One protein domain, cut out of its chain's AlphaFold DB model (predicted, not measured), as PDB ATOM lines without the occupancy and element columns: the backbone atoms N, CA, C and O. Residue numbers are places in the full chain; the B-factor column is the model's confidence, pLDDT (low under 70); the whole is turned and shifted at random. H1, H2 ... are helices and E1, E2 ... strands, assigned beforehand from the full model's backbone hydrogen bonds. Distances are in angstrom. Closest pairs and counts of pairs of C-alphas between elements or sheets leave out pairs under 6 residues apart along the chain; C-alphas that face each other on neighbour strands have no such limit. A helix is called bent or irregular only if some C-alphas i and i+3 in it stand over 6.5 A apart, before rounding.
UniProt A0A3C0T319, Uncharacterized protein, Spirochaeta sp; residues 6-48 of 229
ATOM      1  N   ASP A   6      -9.708  15.409  82.173       69.62
ATOM      2  CA  ASP A   6      -8.965  16.440  82.913       69.62
ATOM      3  C   ASP A   6      -7.522  16.025  83.244       69.62
ATOM      4  O   ASP A   6      -6.667  16.865  83.511       69.62
ATOM      5  N   ARG A   7      -7.235  14.716  83.223       68.38
ATOM      6  CA  ARG A   7      -5.925  14.139  83.566       68.38
ATOM      7  C   ARG A   7      -5.104  13.723  82.343       68.38
ATOM      8  O   ARG A   7      -3.945  13.347  82.495       68.38
ATOM      9  N   LEU A   8      -5.675  13.829  81.142       71.19
ATOM     10  CA  LEU A   8      -4.983  13.573  79.876       71.19
ATOM     11  C   LEU A   8      -3.711  14.417  79.684       71.19
ATOM     12  O   LEU A   8      -2.679  13.826  79.359       71.19
ATOM     13  N   PRO A   9      -3.714  15.740  79.953       71.75
ATOM     14  CA  PRO A   9      -2.529  16.567  79.720       71.75
ATOM     15  C   PRO A   9      -1.349  16.144  80.602       71.75
ATOM     16  O   PRO A   9      -0.203  16.162  80.170       71.75
ATOM     17  N   LEU A  10      -1.622  15.704  81.834       69.75
ATOM     18  CA  LEU A  10      -0.589  15.269  82.778       69.75
ATOM     19  C   LEU A  10       0.147  14.021  82.280       69.75
ATOM     20  O   LEU A  10       1.361  13.909  82.431       69.75
ATOM     21  N   ILE A  11      -0.579  13.106  81.639       72.06
ATOM     22  CA  ILE A  11      -0.009  11.884  81.073       72.06
ATOM     23  C   ILE A  11       0.755  12.199  79.783       72.06
ATOM     24  O   ILE A  11       1.880  11.731  79.605       72.06
ATOM     25  N   GLU A  12       0.196  13.043  78.914       69.56
ATOM     26  CA  GLU A  12       0.829  13.446  77.652       69.56
ATOM     27  C   GLU A  12       2.111  14.270  77.845       69.56
ATOM     28  O   GLU A  12       3.017  14.203  77.006       69.56
ATOM     29  N   HIS A  13       2.216  15.017  78.946       69.50
ATOM     30  CA  HIS A  13       3.390  15.827  79.277       69.50
ATOM     31  C   HIS A  13       4.407  15.123  80.180       69.50
ATOM     32  O   HIS A  13       5.499  15.654  80.374       69.50
ATOM     33  N   SER A  14       4.111  13.922  80.683       71.06
ATOM     34  CA  SER A  14       5.079  13.123  81.437       71.06
ATOM     35  C   SER A  14       5.977  12.313  80.479       71.06
ATOM     36  O   SER A  14       5.500  11.411  79.784       71.06
ATOM     37  N   PRO A  15       7.285  12.615  80.384       65.62
ATOM     38  CA  PRO A  15       8.162  11.938  79.428       65.62
ATOM     39  C   PRO A  15       8.364  10.453  79.766       65.62
ATOM     40  O   PRO A  15       8.483   9.643  78.855       65.62
ATOM     41  N   GLY A  16       8.313  10.081  81.052       69.44
ATOM     42  CA  GLY A  16       8.533   8.704  81.506       69.44
ATOM     43  C   GLY A  16       7.367   7.737  81.275       69.44
ATOM     44  O   GLY A  16       7.584   6.532  81.262       69.44
ATOM     45  N   LEU A  17       6.133   8.218  81.067       70.75
ATOM     46  CA  LEU A  17       4.974   7.328  80.876       70.75
ATOM     47  C   LEU A  17       4.771   6.912  79.416       70.75
ATOM     48  O   LEU A  17       4.153   5.880  79.155       70.75
ATOM     49  N   LYS A  18       5.329   7.671  78.461       70.25
ATOM     50  CA  LYS A  18       5.179   7.393  77.024       70.25
ATOM     51  C   LYS A  18       5.821   6.085  76.587       70.25
ATOM     52  O   LYS A  18       5.305   5.440  75.680       70.25
ATOM     53  N   GLU A  19       6.901   5.683  77.246       75.19
ATOM     54  CA  GLU A  19       7.649   4.468  76.912       75.19
ATOM     55  C   GLU A  19       6.867   3.180  77.198       75.19
ATOM     56  O   GLU A  19       7.165   2.137  76.624       75.19
ATOM     57  N   PHE A  20       5.836   3.251  78.044       74.12
ATOM     58  CA  PHE A  20       5.035   2.090  78.423       74.12
ATOM     59  C   PHE A  20       3.758   1.928  77.588       74.12
ATOM     60  O   PHE A  20       3.058   0.924  77.740       74.12
ATOM     61  N   PHE A  21       3.433   2.884  76.708       79.25
ATOM     62  CA  PHE A  21       2.235   2.818  75.871       79.25
ATOM     63  C   PHE A  21       2.460   1.946  74.637       79.25
ATOM     64  O   PHE A  21       3.183   2.312  73.716       79.25
ATOM     65  N   THR A  22       1.770   0.808  74.588       77.25
ATOM     66  CA  THR A  22       1.767  -0.086  73.423       77.25
ATOM     67  C   THR A  22       0.790   0.397  72.351       77.25
ATOM     68  O   THR A  22       1.078   0.306  71.161       77.25
ATOM     69  N   ALA A  23      -0.378   0.907  72.755       74.62
ATOM     70  CA  ALA A  23      -1.396   1.405  71.830       74.62
ATOM     71  C   ALA A  23      -2.361   2.399  72.498       74.62
ATOM     72  O   ALA A  23      -2.601   2.346  73.706       74.62
ATOM     73  N   ASN A  24      -2.950   3.273  71.678       80.00
ATOM     74  CA  ASN A  24      -3.946   4.269  72.076       80.00
ATOM     75  C   ASN A  24      -5.229   4.090  71.236       80.00
ATOM     76  O   ASN A  24      -5.369   4.728  70.193       80.00
ATOM     77  N   PRO A  25      -6.138   3.175  71.626       73.56
ATOM     78  CA  PRO A  25      -7.350   2.884  70.857       73.56
ATOM     79  C   PRO A  25      -8.392   4.012  70.885       73.56
ATOM     80  O   PRO A  25      -9.243   4.064  70.001       73.56
ATOM     81  N   ALA A  26      -8.361   4.897  71.889       73.12
ATOM     82  CA  ALA A  26      -9.275   6.031  72.007       73.12
ATOM     83  C   ALA A  26      -8.711   7.095  72.967       73.12
ATOM     84  O   ALA A  26      -8.009   6.732  73.911       73.12
ATOM     85  N   PRO A  27      -9.062   8.389  72.820       72.00
ATOM     86  CA  PRO A  27      -8.627   9.437  73.745       72.00
ATOM     87  C   PRO A  27      -8.958   9.093  75.206       72.00
ATOM     88  O   PRO A  27     -10.122   8.910  75.560       72.00
ATOM     89  N   GLY A  28      -7.933   8.999  76.057       71.12
ATOM     90  CA  GLY A  28      -8.079   8.610  77.468       71.12
ATOM     91  C   GLY A  28      -8.006   7.110  77.730       71.12
ATOM     92  O   GLY A  28      -8.137   6.696  78.880       71.12
ATOM     93  N   VAL A  29      -7.771   6.288  76.706       73.94
ATOM     94  CA  VAL A  29      -7.605   4.841  76.830       73.94
ATOM     95  C   VAL A  29      -6.210   4.453  76.371       73.94
ATOM     96  O   VAL A  29      -5.887   4.531  75.192       73.94
ATOM     97  N   PHE A  30      -5.393   3.975  77.306       78.88
ATOM     98  CA  PHE A  30      -4.024   3.546  77.027       78.88
ATOM     99  C   PHE A  30      -3.867   2.049  77.288       78.88
ATOM    100  O   PHE A  30      -4.295   1.539  78.335       78.88
ATOM    101  N   ILE A  31      -3.257   1.351  76.332       80.19
ATOM    102  CA  ILE A  31      -2.824  -0.040  76.472       80.19
ATOM    103  C   ILE A  31      -1.367  -0.024  76.930       80.19
ATOM    104  O   ILE A  31      -0.519   0.591  76.285       80.19
ATOM    105  N   LEU A  32      -1.112  -0.679  78.061       80.56
ATOM    106  CA  LEU A  32       0.196  -0.798  78.698       80.56
ATOM    107  C   LEU A  32       0.681  -2.242  78.581       80.56
ATOM    108  O   LEU A  32      -0.127  -3.174  78.619       80.56
ATOM    109  N   GLU A  33       1.992  -2.430  78.486       77.56
ATOM    110  CA  GLU A  33       2.583  -3.763  78.433       77.56
ATOM    111  C   GLU A  33       2.494  -4.463  79.801       77.56
ATOM    112  O   GLU A  33       2.968  -3.950  80.820       77.56
ATOM    113  N   ALA A  34       1.902  -5.661  79.835       72.06
ATOM    114  CA  ALA A  34       1.749  -6.439  81.069       72.06
ATOM    115  C   ALA A  34       3.095  -6.943  81.627       72.06
ATOM    116  O   ALA A  34       3.255  -7.066  82.837       72.06
ATOM    117  N   ALA A  35       4.094  -7.177  80.769       74.94
ATOM    118  CA  ALA A  35       5.414  -7.661  81.184       74.94
ATOM    119  C   ALA A  35       6.172  -6.669  82.086       74.94
ATOM    120  O   ALA A  35       7.011  -7.079  82.885       74.94
ATOM    121  N   ARG A  36       5.857  -5.369  81.989       76.75
ATOM    122  CA  ARG A  36       6.503  -4.285  82.749       76.75
ATOM    123  C   ARG A  36       5.582  -3.662  83.796       76.75
ATOM    124  O   ARG A  36       5.778  -2.518  84.200       76.75
ATOM    125  N   GLU A  37       4.590  -4.422  84.266       75.56
ATOM    126  CA  GLU A  37       3.572  -3.973  85.226       75.56
ATOM    127  C   GLU A  37       4.139  -3.293  86.469       75.56
ATOM    128  O   GLU A  37       3.647  -2.248  86.892       75.56
ATOM    129  N   SER A  38       5.209  -3.847  87.034       75.94
ATOM    130  CA  SER A  38       5.830  -3.275  88.230       75.94
ATOM    131  C   SER A  38       6.527  -1.931  87.982       75.94
ATOM    132  O   SER A  38       6.599  -1.107  88.892       75.94
ATOM    133  N   GLU A  39       7.016  -1.693  86.765       78.38
ATOM    134  CA  GLU A  39       7.796  -0.508  86.401       78.38
ATOM    135  C   GLU A  39       6.874   0.660  86.071       78.38
ATOM    136  O   GLU A  39       7.008   1.732  86.666       78.38
ATOM    137  N   TRP A  40       5.869   0.441  85.214       78.19
ATOM    138  CA  TRP A  40       4.924   1.511  84.913       78.19
ATOM    139  C   TRP A  40       4.083   1.871  86.136       78.19
ATOM    140  O   TRP A  40       3.838   3.048  86.362       78.19
ATOM    141  N   ARG A  41       3.718   0.921  87.009       75.56
ATOM    142  CA  ARG A  41       3.004   1.259  88.256       75.56
ATOM    143  C   ARG A  41       3.770   2.206  89.160       75.56
ATOM    144  O   ARG A  41       3.158   3.109  89.721       75.56
ATOM    145  N   LYS A  42       5.083   2.013  89.293       77.69
ATOM    146  CA  LYS A  42       5.933   2.927  90.062       77.69
ATOM    147  C   LYS A  42       5.971   4.304  89.416       77.69
ATOM    148  O   LYS A  42       5.711   5.282  90.104       77.69
ATOM    149  N   ALA A  43       6.174   4.371  88.101       75.38
ATOM    150  CA  ALA A  43       6.182   5.636  87.369       75.38
ATOM    151  C   ALA A  43       4.840   6.389  87.475       75.38
ATOM    152  O   ALA A  43       4.813   7.608  87.627       75.38
ATOM    153  N   PHE A  44       3.711   5.673  87.450       77.19
ATOM    154  CA  PHE A  44       2.383   6.261  87.639       77.19
ATOM    155  C   PHE A  44       2.136   6.712  89.087       77.19
ATOM    156  O   PHE A  44       1.566   7.784  89.290       77.19
ATOM    157  N   ALA A  45       2.598   5.950  90.082       76.06
ATOM    158  CA  ALA A  45       2.516   6.340  91.489       76.06
ATOM    159  C   ALA A  45       3.380   7.577  91.794       76.06
ATOM    160  O   ALA A  45       2.919   8.493  92.473       76.06
ATOM    161  N   GLU A  46       4.595   7.650  91.242       74.38
ATOM    162  CA  GLU A  46       5.477   8.824  91.330       74.38
ATOM    163  C   GLU A  46       4.866  10.058  90.655       74.38
ATOM    164  O   GLU A  46       5.003  11.173  91.153       74.38
ATOM    165  N   ALA A  47       4.126   9.858  89.563       69.88
ATOM    166  CA  ALA A  47       3.371  10.910  88.889       69.88
ATOM    167  C   ALA A  47       2.051  11.289  89.605       69.88
ATOM    168  O   ALA A  47       1.290  12.110  89.092       69.88
ATOM    169  N   GLY A  48       1.772  10.722  90.786       67.94
ATOM    170  CA  GLY A  48       0.608  11.060  91.611       67.94
ATOM    171  C   GLY A  48      -0.705  10.415  91.157       67.94
ATOM    172  O   GLY A  48      -1.781  10.834  91.589       67.94
TER     173      GLY A  48
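AT A GLANCE: This is residues 6 to 48 of the 229 residues of an uncharacterized protein of Spirochaeta sp (UniProt A0A3C0T319). What shape do these atoms make? A two-strand hairpin, E1 and E2, makes one side of a small open frame; H2 leaves the far end of E2 as a second side, and H1 lies across from the hairpin, with residues 14 to 20 running back from it to E1. What is it built of? The printed part has 43 residues, with two named helices and two named strands in the order H1, E1, E2, H2, a mixed class with one antiparallel sheet, E1 - E2. The whole is compact, with a radius of gyration of the C-alphas of 10.0 A and spans of 25 by 22 by 14 A.

IN THESE COORDINATES: Where are the strands? E1 is residues 21 to 26, 12.6 A long, from C-alpha 21 at (2.235, 2.818, 75.871), and E2 is residues 29 to 32. Where are the helices? H2 is residues 34 to 46, 18.8 A long, ending at C-alpha 46 at (5.477, 8.824, 91.330). H1 is residues 6 to 13, 12.9 A long, from C-alpha 6 at (-8.965, 16.440, 82.913). Both are irregular: C-alphas 35 and 38 are 8.3 A apart, and C-alphas 6 and 9 are 7.2 A apart.

HOW THE PARTS SIT: How do the strands pair? The hairpin E1 and E2 is antiparallel at 159 degrees, with N 22 and O 31 within hydrogen-bond range at 2.9 A, and N 29 and O 26 at 2.8 A. What stays apart? H1 is apart from E2 and from H2, and E1 from H2, with no C-alphas within 8 A. How are the helix backbones? O i to N i+4 pairs are within hydrogen-bond range in 3 of 4 for H1 and 7 of 9 for H2.

THE WHOLE: How large is it? The two C-alphas farthest apart, of Asp 6 and Ala 35, are 28.1 A apart. Is it continuous and confident? The printed part has no cut and no long link; mean pLDDT of the printed part is 73.9, with residues 6 to 7, 10, 12 to 13, 15 to 16 and 47 to 48 under 70.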